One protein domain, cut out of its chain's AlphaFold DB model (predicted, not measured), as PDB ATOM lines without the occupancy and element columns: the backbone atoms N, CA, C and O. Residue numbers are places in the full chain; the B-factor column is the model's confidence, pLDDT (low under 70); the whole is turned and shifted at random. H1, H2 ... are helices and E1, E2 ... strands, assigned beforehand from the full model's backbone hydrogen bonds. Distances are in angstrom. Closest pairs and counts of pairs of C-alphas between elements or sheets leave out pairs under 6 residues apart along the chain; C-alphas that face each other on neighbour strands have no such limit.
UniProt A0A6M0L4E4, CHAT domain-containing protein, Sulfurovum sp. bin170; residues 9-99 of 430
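This is residues 9 to 99 of the 430 residues of the protein "CHAT domain-containing protein" of Sulfurovum sp. bin170 (UniProt A0A6M0L4E4). A parallel ribbon of two strands, E1 and E2, makes one side, and H2 stands across from it, with unnamed residues 73 to 92 running between. H1 and H4 meet at one end; H3 is at the other. The printed part has 91 residues, 48 of them in four named helices and two named strands in the order H1 H2 H3 E1 H4 E2, its class mixed, helices and strands; it is compact, with a radius of gyration of the C-alphas of 12.9 A, and the C-alphas span 38 by 30 by 19 A.

E1, residues 60 to 65, and E2, residues 93 to 98, are parallel; N 62 and O 94, 2.8 A apart, are within hydrogen-bond range. E1, H4 (residues 69 to 72) and E2 form a strand-helix-strand unit, parallel neighbours with a helix between, its crossover right-handed. H4 touches H1, residues 14 to 19; their closest C-alphas, Thr 17 and Ile 71, are 6.2 A apart. H2, residues 28 to 42, is apart from E1. H3, residues 45 to 55, has its C-alpha closest to E1 at Glu 52, 6.7 A from that of Leu 60. Every O i to N i+4 pair is within range in H2 and H3, 0 of 2 in H1, with 2 of 3 O i to N i+3 pairs; H4 is too short.

H1 begins at C-alpha 14 (89.501, 137.333, 140.974); H2 is 21.3 A long from first to last C-alpha, E2 16.0 A, ending at C-alpha 98 (88.933, 128.153, 128.404).

The printed part has no cut; H4 to E2 is a long link. Residues 19 to 29 have pLDDT under 70.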
ATOM      1  N   ILE A   9      98.102 125.528 132.150       95.56
ATOM      2  CA  ILE A   9      96.819 126.100 132.561       95.56
ATOM      3  C   ILE A   9      97.054 127.088 133.703       95.56
ATOM      4  O   ILE A   9      97.529 126.715 134.774       95.56
ATOM      5  N   ILE A  10      96.673 128.339 133.478       96.06
ATOM      6  CA  ILE A  10      96.739 129.425 134.452       96.06
ATOM      7  C   ILE A  10      95.310 129.723 134.906       96.06
ATOM      8  O   ILE A  10      94.436 129.961 134.073       96.06
ATOM      9  N   LYS A  11      95.083 129.751 136.224       94.88
ATOM     10  CA  LYS A  11      93.801 130.141 136.838       94.88
ATOM     11  C   LYS A  11      93.982 131.445 137.620       94.88
ATOM     12  O   LYS A  11      94.379 131.393 138.787       94.88
ATOM     13  N   PRO A  12      93.775 132.621 136.997       92.00
ATOM     14  CA  PRO A  12      94.007 133.899 137.661       92.00
ATOM     15  C   PRO A  12      93.075 134.100 138.861       92.00
ATOM     16  O   PRO A  12      91.922 133.672 138.856       92.00
ATOM     17  N   SER A  13      93.555 134.800 139.891       88.00
ATOM     18  CA  SER A  13      92.705 135.179 141.028       88.00
ATOM     19  C   SER A  13      91.720 136.289 140.645       88.00
ATOM     20  O   SER A  13      92.065 137.192 139.885       88.00
ATOM     21  N   SER A  14      90.524 136.303 141.239       79.88
ATOM     22  CA  SER A  14      89.501 137.333 140.974       79.88
ATOM     23  C   SER A  14      89.927 138.760 141.333       79.88
ATOM     24  O   SER A  14      89.364 139.724 140.822       79.88
ATOM     25  N   ASN A  15      90.953 138.934 142.172       79.81
ATOM     26  CA  ASN A  15      91.470 140.255 142.528       79.81
ATOM     27  C   ASN A  15      92.311 140.904 141.420       79.81
ATOM     28  O   ASN A  15      92.590 142.101 141.519       79.81
ATOM     29  N   ILE A  16      92.707 140.158 140.381       81.50
ATOM     30  CA  ILE A  16      93.530 140.699 139.294       81.50
ATOM     31  C   ILE A  16      92.797 141.815 138.541       81.50
ATOM     32  O   ILE A  16      93.396 142.840 138.239       81.50
ATOM     33  N   THR A  17      91.481 141.693 138.350       75.69
ATOM     34  CA  THR A  17      90.648 142.652 137.599       75.69
ATOM     35  C   THR A  17      90.661 144.057 138.209       75.69
ATOM     36  O   THR A  17      90.725 145.047 137.482       75.69
ATOM     37  N   LYS A  18      90.729 144.167 139.545       70.38
ATOM     38  CA  LYS A  18      90.819 145.450 140.273       70.38
ATOM     39  C   LYS A  18      92.064 146.265 139.913       70.38
ATOM     40  O   LYS A  18      92.095 147.468 140.149       70.38
ATOM     41  N   GLN A  19      93.103 145.628 139.375       66.38
ATOM     42  CA  GLN A  19      94.359 146.289 139.023       66.38
ATOM     43  C   GLN A  19      94.364 146.862 137.597       66.38
ATOM     44  O   GLN A  19      95.310 147.573 137.246       66.38
ATOM     45  N   PHE A  20      93.345 146.571 136.781       67.81
ATOM     46  CA  PHE A  20      93.328 146.871 135.341       67.81
ATOM     47  C   PHE A  20      92.071 147.616 134.871       67.81
ATOM     48  O   PHE A  20      91.823 147.693 133.675       67.81
ATOM     49  N   SER A  21      91.310 148.227 135.781       50.50
ATOM     50  CA  SER A  21      90.032 148.881 135.471       50.50
ATOM     51  C   SER A  21      90.112 150.162 134.618       50.50
ATOM     52  O   SER A  21      89.063 150.703 134.316       50.50
ATOM     53  N   ASN A  22      91.300 150.649 134.223       49.00
ATOM     54  CA  ASN A  22      91.487 151.905 133.467       49.00
ATOM     55  C   ASN A  22      92.708 151.833 132.519       49.00
ATOM     56  O   ASN A  22      93.768 152.386 132.827       49.00
ATOM     57  N   LEU A  23      92.608 151.135 131.385       51.97
ATOM     58  CA  LEU A  23      93.667 151.108 130.364       51.97
ATOM     59  C   LEU A  23      93.254 151.937 129.138       51.97
ATOM     60  O   LEU A  23      92.622 151.418 128.230       51.97
ATOM     61  N   GLU A  24      93.624 153.222 129.102       43.62
ATOM     62  CA  GLU A  24      93.224 154.147 128.018       43.62
ATOM     63  C   GLU A  24      94.338 154.540 127.026       43.62
ATOM     64  O   GLU A  24      94.067 155.284 126.089       43.62
ATOM     65  N   ASN A  25      95.581 154.050 127.142       43.88
ATOM     66  CA  ASN A  25      96.657 154.467 126.225       43.88
ATOM     67  C   ASN A  25      97.334 153.304 125.486       43.88
ATOM     68  O   ASN A  25      97.746 152.314 126.083       43.88
ATOM     69  N   LYS A  26      97.443 153.457 124.158       55.00
ATOM     70  CA  LYS A  26      97.836 152.421 123.186       55.00
ATOM     71  C   LYS A  26      99.100 152.810 122.400       55.00
ATOM     72  O   LYS A  26      99.088 152.848 121.175       55.00
ATOM     73  N   GLN A  27     100.193 153.130 123.095       54.91
ATOM     74  CA  GLN A  27     101.543 153.128 122.503       54.91
ATOM     75  C   GLN A  27     102.267 151.820 122.861       54.91
ATOM     76  O   GLN A  27     101.940 151.201 123.869       54.91
ATOM     77  N   GLU A  28     103.249 151.382 122.067       53.53
ATOM     78  CA  GLU A  28     103.942 150.092 122.273       53.53
ATOM     79  C   GLU A  28     104.636 149.996 123.647       53.53
ATOM     80  O   GLU A  28     104.538 148.968 124.324       53.53
ATOM     81  N   ASP A  29     105.219 151.098 124.129       58.72
ATOM     82  CA  ASP A  29     105.751 151.197 125.494       58.72
ATOM     83  C   ASP A  29     104.651 151.046 126.558       58.72
ATOM     84  O   ASP A  29     104.872 150.472 127.628       58.72
ATOM     85  N   THR A  30     103.428 151.485 126.248       78.88
ATOM     86  CA  THR A  30     102.252 151.271 127.098       78.88
ATOM     87  C   THR A  30     101.793 149.811 127.067       78.88
ATOM     88  O   THR A  30     101.511 149.250 128.124       78.88
ATOM     89  N   LEU A  31     101.805 149.148 125.904       87.00
ATOM     90  CA  LEU A  31     101.452 147.726 125.779       87.00
ATOM     91  C   LEU A  31     102.403 146.831 126.585       87.00
ATOM     92  O   LEU A  31     101.956 145.933 127.299       87.00
ATOM     93  N   LYS A  32     103.714 147.101 126.529       91.00
ATOM     94  CA  LYS A  32     104.715 146.363 127.319       91.00
ATOM     95  C   LYS A  32     104.530 146.583 128.819       91.00
ATOM     96  O   LYS A  32     104.670 145.630 129.589       91.00
ATOM     97  N   ALA A  33     104.212 147.806 129.245       89.69
ATOM     98  CA  ALA A  33     103.939 148.105 130.647       89.69
ATOM     99  C   ALA A  33     102.705 147.339 131.157       89.69
ATOM    100  O   ALA A  33     102.773 146.702 132.211       89.69
ATOM    101  N   VAL A  34     101.613 147.327 130.380       89.44
ATOM    102  CA  VAL A  34     100.410 146.529 130.677       89.44
ATOM    103  C   VAL A  34     100.753 145.047 130.761       89.44
ATOM    104  O   VAL A  34     100.440 144.394 131.755       89.44
ATOM    105  N   GLY A  35     101.464 144.537 129.758       93.19
ATOM    106  CA  GLY A  35     101.891 143.149 129.680       93.19
ATOM    107  C   GLY A  35     102.750 142.684 130.844       93.19
ATOM    108  O   GLY A  35     102.534 141.602 131.388       93.19
ATOM    109  N   SER A  36     103.700 143.524 131.258       94.44
ATOM    110  CA  SER A  36     104.585 143.250 132.394       94.44
ATOM    111  C   SER A  36     103.809 143.275 133.711       94.44
ATOM    112  O   SER A  36     104.062 142.468 134.601       94.44
ATOM    113  N   LYS A  37     102.818 144.169 133.837       92.25
ATOM    114  CA  LYS A  37     101.928 144.207 135.000       92.25
ATOM    115  C   LYS A  37     101.053 142.954 135.074       92.25
ATOM    116  O   LYS A  37     100.907 142.410 136.163       92.25
ATOM    117  N   LEU A  38     100.510 142.482 133.945       93.38
ATOM    118  CA  LEU A  38      99.751 141.225 133.882       93.38
ATOM    119  C   LEU A  38     100.620 140.038 134.308       93.38
ATOM    120  O   LEU A  38     100.201 139.265 135.162       93.38
ATOM    121  N   TRP A  39     101.840 139.939 133.773       95.38
ATOM    122  CA  TRP A  39     102.797 138.893 134.140       95.38
ATOM    123  C   TRP A  39     103.071 138.867 135.650       95.38
ATOM    124  O   TRP A  39     102.865 137.851 136.312       95.38
ATOM    125  N   ASN A  40     103.449 140.019 136.212       93.88
ATOM    126  CA  ASN A  40     103.764 140.144 137.634       93.88
ATOM    127  C   ASN A  40     102.554 139.848 138.530       93.88
ATOM    128  O   ASN A  40     102.714 139.295 139.615       93.88
ATOM    129  N   ALA A  41     101.344 140.208 138.093       92.31
ATOM    130  CA  ALA A  41     100.120 139.943 138.842       92.31
ATOM    131  C   ALA A  41      99.743 138.451 138.872       92.31
ATOM    132  O   ALA A  41      99.036 138.031 139.788       92.31
ATOM    133  N   LEU A  42     100.201 137.658 137.896       94.19
ATOM    134  CA  LEU A  42     100.011 136.207 137.888       94.19
ATOM    135  C   LEU A  42     100.961 135.498 138.863       94.19
ATOM    136  O   LEU A  42     100.544 134.530 139.490       94.19
ATOM    137  N   GLY A  43     102.202 135.981 139.010       93.75
ATOM    138  CA  GLY A  43     103.189 135.403 139.932       93.75
ATOM    139  C   GLY A  43     103.562 133.954 139.597       93.75
ATOM    140  O   GLY A  43     103.633 133.120 140.491       93.75
ATOM    141  N   ILE A  44     103.746 133.659 138.305       94.81
ATOM    142  CA  ILE A  44     103.873 132.301 137.740       94.81
ATOM    143  C   ILE A  44     105.278 131.976 137.206       94.81
ATOM    144  O   ILE A  44     105.437 131.051 136.410       94.81
ATOM    145  N   ASP A  45     106.303 132.751 137.569       95.50
ATOM    146  CA  ASP A  45     107.646 132.654 136.980       95.50
ATOM    147  C   ASP A  45     108.265 131.252 137.105       95.50
ATOM    148  O   ASP A  45     108.853 130.736 136.151       95.50
ATOM    149  N   THR A  46     108.117 130.616 138.268       95.25
ATOM    150  CA  THR A  46     108.649 129.277 138.551       95.25
ATOM    151  C   THR A  46     107.941 128.190 137.751       95.25
ATOM    152  O   THR A  46     108.592 127.353 137.125       95.25
ATOM    153  N   GLU A  47     106.615 128.220 137.742       96.00
ATOM    154  CA  GLU A  47     105.748 127.261 137.072       96.00
ATOM    155  C   GLU A  47     105.904 127.366 135.556       96.00
ATOM    156  O   GLU A  47     106.057 126.354 134.875       96.00
ATOM    157  N   PHE A  48     105.933 128.591 135.026       96.50
ATOM    158  CA  PHE A  48     106.153 128.825 133.607       96.50
ATOM    159  C   PHE A  48     107.519 128.315 133.157       96.50
ATOM    160  O   PHE A  48     107.604 127.656 132.125       96.50
ATOM    161  N   LYS A  49     108.581 128.579 133.930       95.56
ATOM    162  CA  LYS A  49     109.927 128.096 133.602       95.56
ATOM    163  C   LYS A  49     109.978 126.568 133.530       95.56
ATOM    164  O   LYS A  49     110.521 126.031 132.573       95.56
ATOM    165  N   ASP A  50     109.378 125.876 134.499       95.94
ATOM    166  CA  ASP A  50     109.297 124.410 134.498       95.94
ATOM    167  C   ASP A  50     108.530 123.872 133.274       95.94
ATOM    168  O   ASP A  50     108.970 122.915 132.635       95.94
ATOM    169  N   GLN A  51     107.409 124.501 132.900       95.25
ATOM    170  CA  GLN A  51     106.647 124.100 131.712       95.25
ATOM    171  C   GLN A  51     107.372 124.421 130.396       95.25
ATOM    172  O   GLN A  51     107.328 123.611 129.469       95.25
ATOM    173  N   GLU A  52     108.067 125.558 130.306       95.38
ATOM    174  CA  GLU A  52     108.877 125.921 129.138       95.38
ATOM    175  C   GLU A  52     110.029 124.933 128.937       95.38
ATOM    176  O   GLU A  52     110.187 124.394 127.842       95.38
ATOM    177  N   GLU A  53     110.769 124.602 129.998       94.44
ATOM    178  CA  GLU A  53     111.852 123.615 129.941       94.44
ATOM    179  C   GLU A  53     111.344 122.222 129.529       94.44
ATOM    180  O   GLU A  53     111.971 121.557 128.701       94.44
ATOM    181  N   LYS A  54     110.176 121.798 130.037       94.88
ATOM    182  CA  LYS A  54     109.531 120.529 129.654       94.88
ATOM    183  C   LYS A  54     109.059 120.508 128.202       94.88
ATOM    184  O   LYS A  54     109.128 119.455 127.572       94.88
ATOM    185  N   SER A  55     108.616 121.649 127.672       92.31
ATOM    186  CA  SER A  55     108.144 121.750 126.286       92.31
ATOM    187  C   SER A  55     109.254 121.556 125.251       92.31
ATOM    188  O   SER A  55     109.008 121.060 124.149       92.31
ATOM    189  N   GLY A  56     110.503 121.873 125.606       91.94
ATOM    190  CA  GLY A  56     111.666 121.634 124.759       91.94
ATOM    191  C   GLY A  56     111.569 122.343 123.402       91.94
ATOM    192  O   GLY A  56     111.791 123.545 123.301       91.94
ATOM    193  N   ARG A  57     111.314 121.577 122.331       91.06
ATOM    194  CA  ARG A  57     111.129 122.104 120.961       91.06
ATOM    195  C   ARG A  57     109.665 122.130 120.515       91.06
ATOM    196  O   ARG A  57     109.387 122.602 119.414       91.06
ATOM    197  N   GLU A  58     108.762 121.570 121.312       95.25
ATOM    198  CA  GLU A  58     107.326 121.607 121.052       95.25
ATOM    199  C   GLU A  58     106.754 122.974 121.447       95.25
ATOM    200  O   GLU A  58     107.326 123.698 122.259       95.25
ATOM    201  N   ILE A  59     105.621 123.343 120.855       96.56
ATOM    202  CA  ILE A  59     104.963 124.621 121.137       96.56
ATOM    203  C   ILE A  59     104.182 124.491 122.443       96.56
ATOM    204  O   ILE A  59     103.245 123.695 122.506       96.56
ATOM    205  N   LEU A  60     104.525 125.274 123.468       97.56
ATOM    206  CA  LEU A  60     103.847 125.258 124.764       97.56
ATOM    207  C   LEU A  60     102.482 125.965 124.670       97.56
ATOM    208  O   LEU A  60     102.430 127.179 124.440       97.56
ATOM    209  N   PRO A  61     101.359 125.259 124.880       97.38
ATOM    210  CA  PRO A  61     100.060 125.902 124.932       97.38
ATOM    211  C   PRO A  61      99.827 126.556 126.290       97.38
ATOM    212  O   PRO A  61      99.908 125.893 127.320       97.38
ATOM    213  N   ILE A  62      99.506 127.846 126.289       97.75
ATOM    214  CA  ILE A  62      99.130 128.616 127.474       97.75
ATOM    215  C   ILE A  62      97.614 128.807 127.443       97.75
ATOM    216  O   ILE A  62      97.055 129.327 126.470       97.75
ATOM    217  N   ILE A  63      96.943 128.377 128.509       96.50
ATOM    218  CA  ILE A  63      95.486 128.446 128.630       96.50
ATOM    219  C   ILE A  63      95.136 129.271 129.861       96.50
ATOM    220  O   ILE A  63      95.479 128.891 130.979       96.50
ATOM    221  N   ILE A  64      94.424 130.377 129.660       96.00
ATOM    222  CA  ILE A  64      93.797 131.118 130.754       96.00
ATOM    223  C   ILE A  64      92.426 130.501 131.017       96.00
ATOM    224  O   ILE A  64      91.516 130.626 130.197       96.00
ATOM    225  N   GLU A  65      92.278 129.821 132.148       94.56
ATOM    226  CA  GLU A  65      91.027 129.174 132.534       94.56
ATOM    227  C   GLU A  65      90.294 130.004 133.596       94.56
ATOM    228  O   GLU A  65      90.844 130.298 134.661       94.56
ATOM    229  N   SER A  66      89.052 130.395 133.300       91.06
ATOM    230  CA  SER A  66      88.194 131.145 134.221       91.06
ATOM    231  C   SER A  66      86.722 131.065 133.813       91.06
ATOM    232  O   SER A  66      86.401 131.126 132.629       91.06
ATOM    233  N   ASP A  67      85.825 131.022 134.799       87.12
ATOM    234  CA  ASP A  67      84.385 131.246 134.599       87.12
ATOM    235  C   ASP A  67      83.984 132.726 134.807       87.12
ATOM    236  O   ASP A  67      82.845 133.107 134.544       87.12
ATOM    237  N   ASP A  68      84.897 133.567 135.310       86.06
ATOM    238  CA  ASP A  68      84.677 135.004 135.516       86.06
ATOM    239  C   ASP A  68      84.911 135.772 134.207       86.06
ATOM    240  O   ASP A  68      86.028 135.813 133.677       86.06
ATOM    241  N   THR A  69      83.854 136.415 133.707       79.81
ATOM    242  CA  THR A  69      83.876 137.193 132.466       79.81
ATOM    243  C   THR A  69      84.862 138.352 132.514       79.81
ATOM    244  O   THR A  69      85.507 138.622 131.504       79.81
ATOM    245  N   ALA A  70      85.027 139.004 133.667       82.44
ATOM    246  CA  ALA A  70      85.945 140.129 133.807       82.44
ATOM    247  C   ALA A  70      87.408 139.674 133.696       82.44
ATOM    248  O   ALA A  70      88.244 140.396 133.158       82.44
ATOM    249  N   ILE A  71      87.723 138.453 134.147       87.81
ATOM    250  CA  ILE A  71      89.048 137.847 133.954       87.81
ATOM    251  C   ILE A  71      89.261 137.516 132.476       87.81
ATOM    252  O   ILE A  71      90.319 137.817 131.929       87.81
ATOM    253  N   LEU A  72      88.272 136.921 131.804       85.19
ATOM    254  CA  LEU A  72      88.387 136.565 130.385       85.19
ATOM    255  C   LEU A  72      88.545 137.796 129.476       85.19
ATOM    256  O   LEU A  72      89.206 137.694 128.446       85.19
ATOM    257  N   GLN A  73      87.992 138.946 129.862       82.31
ATOM    258  CA  GLN A  73      88.110 140.210 129.124       82.31
ATOM    259  C   GLN A  73      89.482 140.885 129.246       82.31
ATOM    260  O   GLN A  73      89.777 141.792 128.468       82.31
ATOM    261  N   LEU A  74      90.338 140.468 130.184       87.81
ATOM    262  CA  LEU A  74      91.679 141.038 130.275       87.81
ATOM    263  C   LEU A  74      92.488 140.741 128.996       87.81
ATOM    264  O   LEU A  74      92.324 139.673 128.385       87.81
ATOM    265  N   PRO A  75      93.382 141.662 128.584       89.94
ATOM    266  CA  PRO A  75      94.141 141.540 127.345       89.94
ATOM    267  C   PRO A  75      95.336 140.598 127.541       89.94
ATOM    268  O   PRO A  75      96.492 141.015 127.518       89.94
ATOM    269  N   TRP A  76      95.064 139.313 127.774       94.56
ATOM    270  CA  TRP A  76      96.081 138.286 128.023       94.56
ATOM    271  C   TRP A  76      97.096 138.163 126.889       94.56
ATOM    272  O   TRP A  76      98.239 137.783 127.121       94.56
ATOM    273  N   GLU A  77      96.712 138.525 125.671       95.12
ATOM    274  CA  GLU A  77      97.599 138.619 124.516       95.12
ATOM    275  C   GLU A  77      98.792 139.546 124.772       95.12
ATOM    276  O   GLU A  77      99.886 139.304 124.267       95.12
ATOM    277  N   LEU A  78      98.622 140.559 125.623       95.00
ATOM    278  CA  LEU A  78      99.694 141.462 126.012       95.00
ATOM    279  C   LEU A  78     100.672 140.858 127.023       95.00
ATOM    280  O   LEU A  78     101.649 141.531 127.331       95.00
ATOM    281  N   LEU A  79     100.481 139.632 127.532       96.31
ATOM    282  CA  LEU A  79     101.404 139.004 128.488       96.31
ATOM    283  C   LEU A  79     102.862 139.102 128.009       96.31
ATOM    284  O   LEU A  79     103.244 138.523 126.987       96.31
ATOM    285  N   TYR A  80     103.667 139.845 128.774       96.25
ATOM    286  CA  TYR A  80     105.052 140.157 128.440       96.25
ATOM    287  C   TYR A  80     105.998 139.471 129.422       96.25
ATOM    288  O   TYR A  80     106.051 139.822 130.600       96.25
ATOM    289  N   HIS A  81     106.779 138.518 128.922       96.81
ATOM    290  CA  HIS A  81     107.799 137.816 129.687       96.81
ATOM    291  C   HIS A  81     109.174 138.499 129.540       96.81
ATOM    292  O   HIS A  81     109.572 138.805 128.412       96.81
ATOM    293  N   PRO A  82     109.976 138.659 130.613       94.38
ATOM    294  CA  PRO A  82     111.272 139.345 130.543       94.38
ATOM    295  C   PRO A  82     112.270 138.772 129.522       94.38
ATOM    296  O   PRO A  82     113.042 139.526 128.935       94.38
ATOM    297  N   LYS A  83     112.258 137.450 129.288       94.88
ATOM    298  CA  LYS A  83     113.166 136.769 128.338       94.88
ATOM    299  C   LYS A  83     112.583 136.636 126.929       94.88
ATOM    300  O   LYS A  83     113.336 136.591 125.962       94.88
ATOM    301  N   PHE A  84     111.263 136.495 126.814       95.50
ATOM    302  CA  PHE A  84     110.602 136.099 125.561       95.50
ATOM    303  C   PHE A  84     109.784 137.227 124.924       95.50
ATOM    304  O   PHE A  84     109.353 137.103 123.784       95.50
ATOM    305  N   GLY A  85     109.606 138.348 125.623       95.94
ATOM    306  CA  GLY A  85     108.739 139.427 125.177       95.94
ATOM    307  C   GLY A  85     107.268 139.015 125.208       95.94
ATOM    308  O   GLY A  85     106.841 138.281 126.100       95.94
ATOM    309  N   PHE A  86     106.488 139.507 124.248       96.69
ATOM    310  CA  PHE A  86     105.068 139.175 124.130       96.69
ATOM    311  C   PHE A  86     104.872 137.721 123.699       96.69
ATOM    312  O   PHE A  86     105.214 137.348 122.576       96.69
ATOM    313  N   LEU A  87     104.268 136.917 124.572       97.31
ATOM    314  CA  LEU A  87     104.110 135.481 124.333       97.31
ATOM    315  C   LEU A  87     103.158 135.179 123.167       97.31
ATOM    316  O   LEU A  87     103.367 134.216 122.439       97.31
ATOM    317  N   ALA A  88     102.148 136.022 122.932       95.62
ATOM    318  CA  ALA A  88     101.128 135.810 121.901       95.62
ATOM    319  C   ALA A  88     101.572 136.137 120.456       95.62
ATOM    320  O   ALA A  88     100.760 136.037 119.540       95.62
ATOM    321  N   LYS A  89     102.846 136.489 120.234       93.25
ATOM    322  CA  LYS A  89     103.456 136.547 118.888       93.25
ATOM    323  C   LYS A  89     104.764 135.759 118.762       93.25
ATOM    324  O   LYS A  89     105.407 135.787 117.713       93.25
ATOM    325  N   ASP A  90     105.170 135.062 119.819       95.44
ATOM    326  CA  ASP A  90     106.361 134.217 119.816       95.44
ATOM    327  C   ASP A  90     105.993 132.792 119.362       95.44
ATOM    328  O   ASP A  90     105.050 132.204 119.895       95.44
ATOM    329  N   PRO A  91     106.701 132.203 118.383       93.38
ATOM    330  CA  PRO A  91     106.329 130.912 117.800       93.38
ATOM    331  C   PRO A  91     106.455 129.718 118.761       93.38
ATOM    332  O   PRO A  91     106.021 128.620 118.417       93.38
ATOM    333  N   ARG A  92     107.055 129.893 119.946       96.25
ATOM    334  CA  ARG A  92     107.173 128.835 120.964       96.25
ATOM    335  C   ARG A  92     105.910 128.630 121.784       96.25
ATOM    336  O   ARG A  92     105.807 127.613 122.463       96.25
ATOM    337  N   PHE A  93     104.967 129.566 121.737       97.38
ATOM    338  CA  PHE A  93     103.777 129.533 122.577       97.38
ATOM    339  C   PHE A  93     102.511 129.615 121.734       97.38
ATOM    340  O   PHE A  93     102.513 130.144 120.629       97.38
ATOM    341  N   THR A  94     101.405 129.125 122.281       97.38
ATOM    342  CA  THR A  94     100.067 129.560 121.859       97.38
ATOM    343  C   THR A  94      99.328 130.095 123.069       97.38
ATOM    344  O   THR A  94      99.628 129.697 124.193       97.38
ATOM    345  N   LEU A  95      98.374 130.997 122.856       96.81
ATOM    346  CA  LEU A  95      97.571 131.562 123.935       96.81
ATOM    347  C   LEU A  95      96.085 131.444 123.609       96.81
ATOM    348  O   LEU A  95      95.643 131.899 122.552       96.81
ATOM    349  N   SER A  96      95.331 130.869 124.541       95.81
ATOM    350  CA  SER A  96      93.880 130.703 124.452       95.81
ATOM    351  C   SER A  96      93.213 130.868 125.818       95.81
ATOM    352  O   SER A  96      93.874 130.888 126.858       95.81
ATOM    353  N   ARG A  97      91.891 131.004 125.806       93.62
ATOM    354  CA  ARG A  97      91.024 131.014 126.985       93.62
ATOM    355  C   ARG A  97      90.193 129.739 127.016       93.62
ATOM    356  O   ARG A  97      89.807 129.242 125.961       93.62
ATOM    357  N   SER A  98      89.869 129.260 128.209       91.75
ATOM    358  CA  SER A  98      88.933 128.153 128.404       91.75
ATOM    359  C   SER A  98      87.944 128.468 129.524       91.75
ATOM    360  O   SER A  98      88.281 129.170 130.481       91.75
ATOM    361  N   ILE A  99      86.720 127.962 129.385       87.62
ATOM    362  CA  ILE A  99      85.632 128.118 130.353       87.62
ATOM    363  C   ILE A  99      85.407 126.742 130.976       87.62
ATOM    364  O   ILE A  99      85.089 125.786 130.273       87.62
TER     365      ILE A  99